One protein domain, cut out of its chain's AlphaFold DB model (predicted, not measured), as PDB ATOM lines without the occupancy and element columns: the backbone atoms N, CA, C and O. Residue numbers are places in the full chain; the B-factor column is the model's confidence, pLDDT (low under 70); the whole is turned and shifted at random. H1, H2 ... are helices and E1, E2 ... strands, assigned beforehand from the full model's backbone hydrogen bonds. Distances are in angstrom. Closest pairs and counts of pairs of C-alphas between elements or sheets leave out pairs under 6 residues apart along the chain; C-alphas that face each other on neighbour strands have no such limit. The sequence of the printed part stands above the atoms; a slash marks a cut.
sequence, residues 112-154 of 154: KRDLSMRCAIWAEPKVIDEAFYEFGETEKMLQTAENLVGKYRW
ATOM      1  N   LYS A 112     -34.785 -32.930  35.182       98.12
ATOM      2  CA  LYS A 112     -33.662 -32.015  34.982       98.12
ATOM      3  C   LYS A 112     -34.078 -30.585  35.334       98.12
ATOM      4  O   LYS A 112     -35.199 -30.173  35.018       98.12
ATOM      5  N   ARG A 113     -33.167 -29.813  35.925       98.38
ATOM      6  CA  ARG A 113     -33.219 -28.343  35.983       98.38
ATOM      7  C   ARG A 113     -31.872 -27.785  35.545       98.38
ATOM      8  O   ARG A 113     -30.835 -28.229  36.032       98.38
ATOM      9  N   ASP A 114     -31.881 -26.843  34.612       98.19
ATOM     10  CA  ASP A 114     -30.666 -26.190  34.122       98.19
ATOM     11  C   ASP A 114     -30.276 -25.034  35.051       98.19
ATOM     12  O   ASP A 114     -31.047 -24.095  35.224       98.19
ATOM     13  N   LEU A 115     -29.081 -25.110  35.641       97.31
ATOM     14  CA  LEU A 115     -28.480 -24.047  36.459       97.31
ATOM     15  C   LEU A 115     -27.766 -23.005  35.585       97.31
ATOM     16  O   LEU A 115     -27.736 -21.821  35.905       97.31
ATOM     17  N   SER A 116     -27.155 -23.451  34.485       97.06
ATOM     18  CA  SER A 116     -26.468 -22.613  33.499       97.06
ATOM     19  C   SER A 116     -26.421 -23.330  32.144       97.06
ATOM     20  O   SER A 116     -26.937 -24.435  31.997       97.06
ATOM     21  N   MET A 117     -25.742 -22.753  31.146       96.06
ATOM     22  CA  MET A 117     -25.515 -23.425  29.854       96.06
ATOM     23  C   MET A 117     -24.696 -24.725  29.963       96.06
ATOM     24  O   MET A 117     -24.679 -25.513  29.019       96.06
ATOM     25  N   ARG A 118     -23.983 -24.937  31.076       96.38
ATOM     26  CA  ARG A 118     -23.063 -26.069  31.281       96.38
ATOM     27  C   ARG A 118     -23.239 -26.775  32.627       96.38
ATOM     28  O   ARG A 118     -22.432 -27.629  32.982       96.38
ATOM     29  N   CYS A 119     -24.282 -26.428  33.376       97.38
ATOM     30  CA  CYS A 119     -24.599 -27.032  34.663       97.38
ATOM     31  C   CYS A 119     -26.082 -27.352  34.735       97.38
ATOM     32  O   CYS A 119     -26.923 -26.504  34.450       97.38
ATOM     33  N   ALA A 120     -26.398 -28.563  35.177       98.00
ATOM     34  CA  ALA A 120     -27.759 -28.988  35.435       98.00
ATOM     35  C   ALA A 120     -27.803 -29.890  36.664       98.00
ATOM     36  O   ALA A 120     -26.864 -30.644  36.925       98.00
ATOM     37  N   ILE A 121     -28.922 -29.833  37.375       98.06
ATOM     38  CA  ILE A 121     -29.274 -30.767  38.438       98.06
ATOM     39  C   ILE A 121     -30.194 -31.832  37.863       98.06
ATOM     40  O   ILE A 121     -31.124 -31.530  37.112       98.06
ATOM     41  N   TRP A 122     -29.930 -33.075  38.256       98.44
ATOM     42  CA  TRP A 122     -30.799 -34.216  38.016       98.44
ATOM     43  C   TRP A 122     -31.174 -34.836  39.354       98.44
ATOM     44  O   TRP A 122     -30.295 -35.153  40.153       98.44
ATOM     45  N   ALA A 123     -32.467 -34.997  39.607       98.19
ATOM     46  CA  ALA A 123     -32.972 -35.561  40.855       98.19
ATOM     47  C   ALA A 123     -34.390 -36.110  40.675       98.19
ATOM     48  O   ALA A 123     -35.041 -35.849  39.664       98.19
ATOM     49  N   GLU A 124     -34.884 -36.868  41.655       98.06
ATOM     50  CA  GLU A 124     -36.298 -37.252  41.687       98.06
ATOM     51  C   GLU A 124     -37.205 -36.001  41.766       98.06
ATOM     52  O   GLU A 124     -36.850 -35.044  42.460       98.06
ATOM     53  N   PRO A 125     -38.407 -36.015  41.152       96.56
ATOM     54  CA  PRO A 125     -39.304 -34.852  41.082       96.56
ATOM     55  C   PRO A 125     -39.594 -34.144  42.411       96.56
ATOM     56  O   PRO A 125     -39.780 -32.937  42.445       96.56
ATOM     57  N   LYS A 126     -39.632 -34.884  43.526       95.94
ATOM     58  CA  LYS A 126     -39.916 -34.321  44.856       95.94
ATOM     59  C   LYS A 126     -38.736 -33.577  45.493       95.94
ATOM     60  O   LYS A 126     -38.935 -32.945  46.517       95.94
ATOM     61  N   VAL A 127     -37.532 -33.712  44.940       97.00
ATOM     62  CA  VAL A 127     -36.284 -33.161  45.506       97.00
ATOM     63  C   VAL A 127     -35.686 -32.093  44.594       97.00
ATOM     64  O   VAL A 127     -34.885 -31.273  45.032       97.00
ATOM     65  N   ILE A 128     -36.044 -32.096  43.308       98.25
ATOM     66  CA  ILE A 128     -35.297 -31.345  42.303       98.25
ATOM     67  C   ILE A 128     -35.356 -29.829  42.480       98.25
ATOM     68  O   ILE A 128     -34.354 -29.172  42.217       98.25
ATOM     69  N   ASP A 129     -36.475 -29.276  42.946       98.12
ATOM     70  CA  ASP A 129     -36.601 -27.828  43.122       98.12
ATOM     71  C   ASP A 129     -35.796 -27.341  44.345       98.12
ATOM     72  O   ASP A 129     -35.134 -26.306  44.271       98.12
ATOM     73  N   GLU A 130     -35.754 -28.127  45.430       98.25
ATOM     74  CA  GLU A 130     -34.879 -27.864  46.584       98.25
ATOM     75  C   GLU A 130     -33.401 -27.964  46.185       98.25
ATOM     76  O   GLU A 130     -32.614 -27.068  46.480       98.25
ATOM     77  N   ALA A 131     -33.026 -29.010  45.442       98.19
ATOM     78  CA  ALA A 131     -31.661 -29.179  44.948       98.19
ATOM     79  C   ALA A 131     -31.256 -28.067  43.963       98.19
ATOM     80  O   ALA A 131     -30.118 -27.604  43.980       98.19
ATOM     81  N   PHE A 132     -32.175 -27.621  43.108       98.25
ATOM     82  CA  PHE A 132     -31.936 -26.511  42.190       98.25
ATOM     83  C   PHE A 132     -31.625 -25.212  42.941       98.25
ATOM     84  O   PHE A 132     -30.686 -24.511  42.568       98.25
ATOM     85  N   TYR A 133     -32.372 -24.920  44.010       98.06
ATOM     86  CA  TYR A 133     -32.096 -23.774  44.874       98.06
ATOM     87  C   TYR A 133     -30.745 -23.919  45.589       98.06
ATOM     88  O   TYR A 133     -29.899 -23.032  45.490       98.06
ATOM     89  N   GLU A 134     -30.515 -25.057  46.252       98.50
ATOM     90  CA  GLU A 134     -29.321 -25.295  47.073       98.50
ATOM     91  C   GLU A 134     -28.019 -25.217  46.258       98.50
ATOM     92  O   GLU A 134     -27.012 -24.674  46.711       98.50
ATOM     93  N   PHE A 135     -28.038 -25.707  45.015       98.25
ATOM     94  CA  PHE A 135     -26.871 -25.725  44.129       98.25
ATOM     95  C   PHE A 135     -26.836 -24.565  43.117       98.25
ATOM     96  O   PHE A 135     -26.025 -24.598  42.183       98.25
ATOM     97  N   GLY A 136     -27.658 -23.525  43.313       97.56
ATOM     98  CA  GLY A 136     -27.789 -22.360  42.426       97.56
ATOM     99  C   GLY A 136     -26.461 -21.691  42.044       97.56
ATOM    100  O   GLY A 136     -26.264 -21.273  40.906       97.56
ATOM    101  N   GLU A 137     -25.498 -21.667  42.968       98.00
ATOM    102  CA  GLU A 137     -24.206 -20.992  42.787       98.00
ATOM    103  C   GLU A 137     -23.133 -21.854  42.083       98.00
ATOM    104  O   GLU A 137     -21.986 -21.422  41.942       98.00
ATOM    105  N   THR A 138     -23.461 -23.062  41.609       98.31
ATOM    106  CA  THR A 138     -22.477 -23.999  41.021       98.31
ATOM    107  C   THR A 138     -21.707 -23.402  39.836       98.31
ATOM    108  O   THR A 138     -20.492 -23.574  39.737       98.31
ATOM    109  N   GLU A 139     -22.370 -22.652  38.950       97.94
ATOM    110  CA  GLU A 139     -21.700 -22.005  37.809       97.94
ATOM    111  C   GLU A 139     -20.649 -20.987  38.271       97.94
ATOM    112  O   GLU A 139     -19.547 -20.932  37.725       97.94
ATOM    113  N   LYS A 140     -20.945 -20.221  39.323       98.12
ATOM    114  CA  LYS A 140     -20.006 -19.261  39.909       98.12
ATOM    115  C   LYS A 140     -18.818 -19.966  40.560       98.12
ATOM    116  O   LYS A 140     -17.684 -19.495  40.438       98.12
ATOM    117  N   MET A 141     -19.051 -21.107  41.214       98.38
ATOM    118  CA  MET A 141     -17.972 -21.946  41.744       98.38
ATOM    119  C   MET A 141     -17.060 -22.446  40.618       98.38
ATOM    120  O   MET A 141     -15.840 -22.346  40.740       98.38
ATOM    121  N   LEU A 142     -17.629 -22.909  39.498       98.00
ATOM    122  CA  LEU A 142     -16.851 -23.334  38.331       98.00
ATOM    123  C   LEU A 142     -16.047 -22.189  37.720       98.00
ATOM    124  O   LEU A 142     -14.856 -22.362  37.492       98.00
ATOM    125  N   GLN A 143     -16.644 -21.015  37.509       98.25
ATOM    126  CA  GLN A 143     -15.923 -19.841  36.999       98.25
ATOM    127  C   GLN A 143     -14.771 -19.440  37.922       98.25
ATOM    128  O   GLN A 143     -13.668 -19.142  37.466       98.25
ATOM    129  N   THR A 144     -15.007 -19.482  39.234       98.44
ATOM    130  CA  THR A 144     -13.969 -19.210  40.232       98.44
ATOM    131  C   THR A 144     -12.842 -20.236  40.134       98.44
ATOM    132  O   THR A 144     -11.674 -19.855  40.085       98.44
ATOM    133  N   ALA A 145     -13.167 -21.527  40.036       98.38
ATOM    134  CA  ALA A 145     -12.174 -22.579  39.845       98.38
ATOM    135  C   ALA A 145     -11.391 -22.388  38.536       98.38
ATOM    136  O   ALA A 145     -10.166 -22.466  38.545       98.38
ATOM    137  N   GLU A 146     -12.057 -22.058  37.430       98.25
ATOM    138  CA  GLU A 146     -11.398 -21.809  36.146       98.25
ATOM    139  C   GLU A 146     -10.421 -20.634  36.199       98.25
ATOM    140  O   GLU A 146      -9.331 -20.716  35.629       98.25
ATOM    141  N   ASN A 147     -10.779 -19.569  36.919       98.25
ATOM    142  CA  ASN A 147      -9.908 -18.414  37.123       98.25
ATOM    143  C   ASN A 147      -8.670 -18.755  37.964       98.25
ATOM    144  O   ASN A 147      -7.608 -18.174  37.752       98.25
ATOM    145  N   LEU A 148      -8.797 -19.688  38.912       98.38
ATOM    146  CA  LEU A 148      -7.713 -20.069  39.820       98.38
ATOM    147  C   LEU A 148      -6.783 -21.136  39.232       98.38
ATOM    148  O   LEU A 148      -5.571 -21.060  39.420       98.38
ATOM    149  N   VAL A 149      -7.336 -22.149  38.558       97.69
ATOM    150  CA  VAL A 149      -6.590 -23.357  38.155       97.69
ATOM    151  C   VAL A 149      -6.680 -23.681  36.661       97.69
ATOM    152  O   VAL A 149      -6.139 -24.690  36.207       97.69
ATOM    153  N   GLY A 150      -7.306 -22.806  35.873       97.62
ATOM    154  CA  GLY A 150      -7.422 -22.927  34.424       97.62
ATOM    155  C   GLY A 150      -8.723 -23.579  33.951       97.62
ATOM    156  O   GLY A 150      -9.488 -24.160  34.715       97.62
ATOM    157  N   LYS A 151      -8.965 -23.478  32.640       97.31
ATOM    158  CA  LYS A 151     -10.220 -23.858  31.973       97.31
ATOM    159  C   LYS A 151     -10.707 -25.276  32.314       97.31
ATOM    160  O   LYS A 151      -9.943 -26.238  32.186       97.31
ATOM    161  N   TYR A 152     -12.005 -25.408  32.587       97.31
ATOM    162  CA  TYR A 152     -12.701 -26.680  32.755       97.31
ATOM    163  C   TYR A 152     -12.696 -27.453  31.434       97.31
ATOM    164  O   TYR A 152     -13.047 -26.929  30.374       97.31
ATOM    165  N   ARG A 153     -12.205 -28.695  31.475       94.94
ATOM    166  CA  ARG A 153     -11.905 -29.467  30.261       94.94
ATOM    167  C   ARG A 153     -12.996 -30.440  29.841       94.94
ATOM    168  O   ARG A 153     -12.878 -30.934  28.726       94.94
ATOM    169  N   TRP A 154     -13.975 -30.715  30.699       94.81
ATOM    170  CA  TRP A 154     -15.013 -31.722  30.464       94.81
ATOM    171  C   TRP A 154     -16.237 -31.146  29.765       94.81
ATOM    172  O   TRP A 154     -16.525 -29.947  29.977       94.81
TER     173      TRP A 154
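This is residues 112 to 154 of the 154 residues of an uncharacterized protein of Onchocerca flexuosa (UniProt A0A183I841). A small two-stranded hairpin, E1 and E2, has the short helix H1 packed on it, while the longer helix H2 begins near the turn end of the hairpin and sticks out as an arm with its residues 144 to 149. After H2 the last residues fold back as a tail without a named element. The printed part has 43 residues with two named strands and two named helices, in the order E1, E2, H1, H2; the two-stranded sheet is antiparallel and the class is mixed, helices and strands. The whole is loose, with a radius of gyration of the C-alphas of 11.8 A and spans of 36 by 17 by 12 A, the arm of H2 adding to the length.

Start with E1, residues 112 to 116, and its antiparallel neighbour E2, residues 119 to 123; they form a hairpin, at 158 degrees between their directions. Look there for N 113 and O 121 at 2.9 A, and N 121 and O 113 at 2.8 A, both within hydrogen-bond range. Next comes H1, residues 128 to 134, whose closest C-alphas to E2 are those of Ile 121 and Phe 132, 6.3 A. Then find H2, residues 138 to 149; its closest C-alphas to E1 are those of Ser 116 and Glu 139, 6.5 A. H1 and H2 are apart. In both helices each O i to N i+4 pair is within hydrogen-bond range.

Find C-alpha 112 at (-33.662, -32.015, 34.982), where E1 begins its 11.9 A; E2 spans 13.5 A and H1 9.8 A. H2 runs 16.2 A from C-alpha 138 to C-alpha 149 at (-6.590, -23.357, 38.155).

The C-alphas farthest apart, Lys 126 and Gly 150, are 36.0 A from each other. The printed part has no cut, and its three links are tight. No printed residue is under 70 in pLDDT.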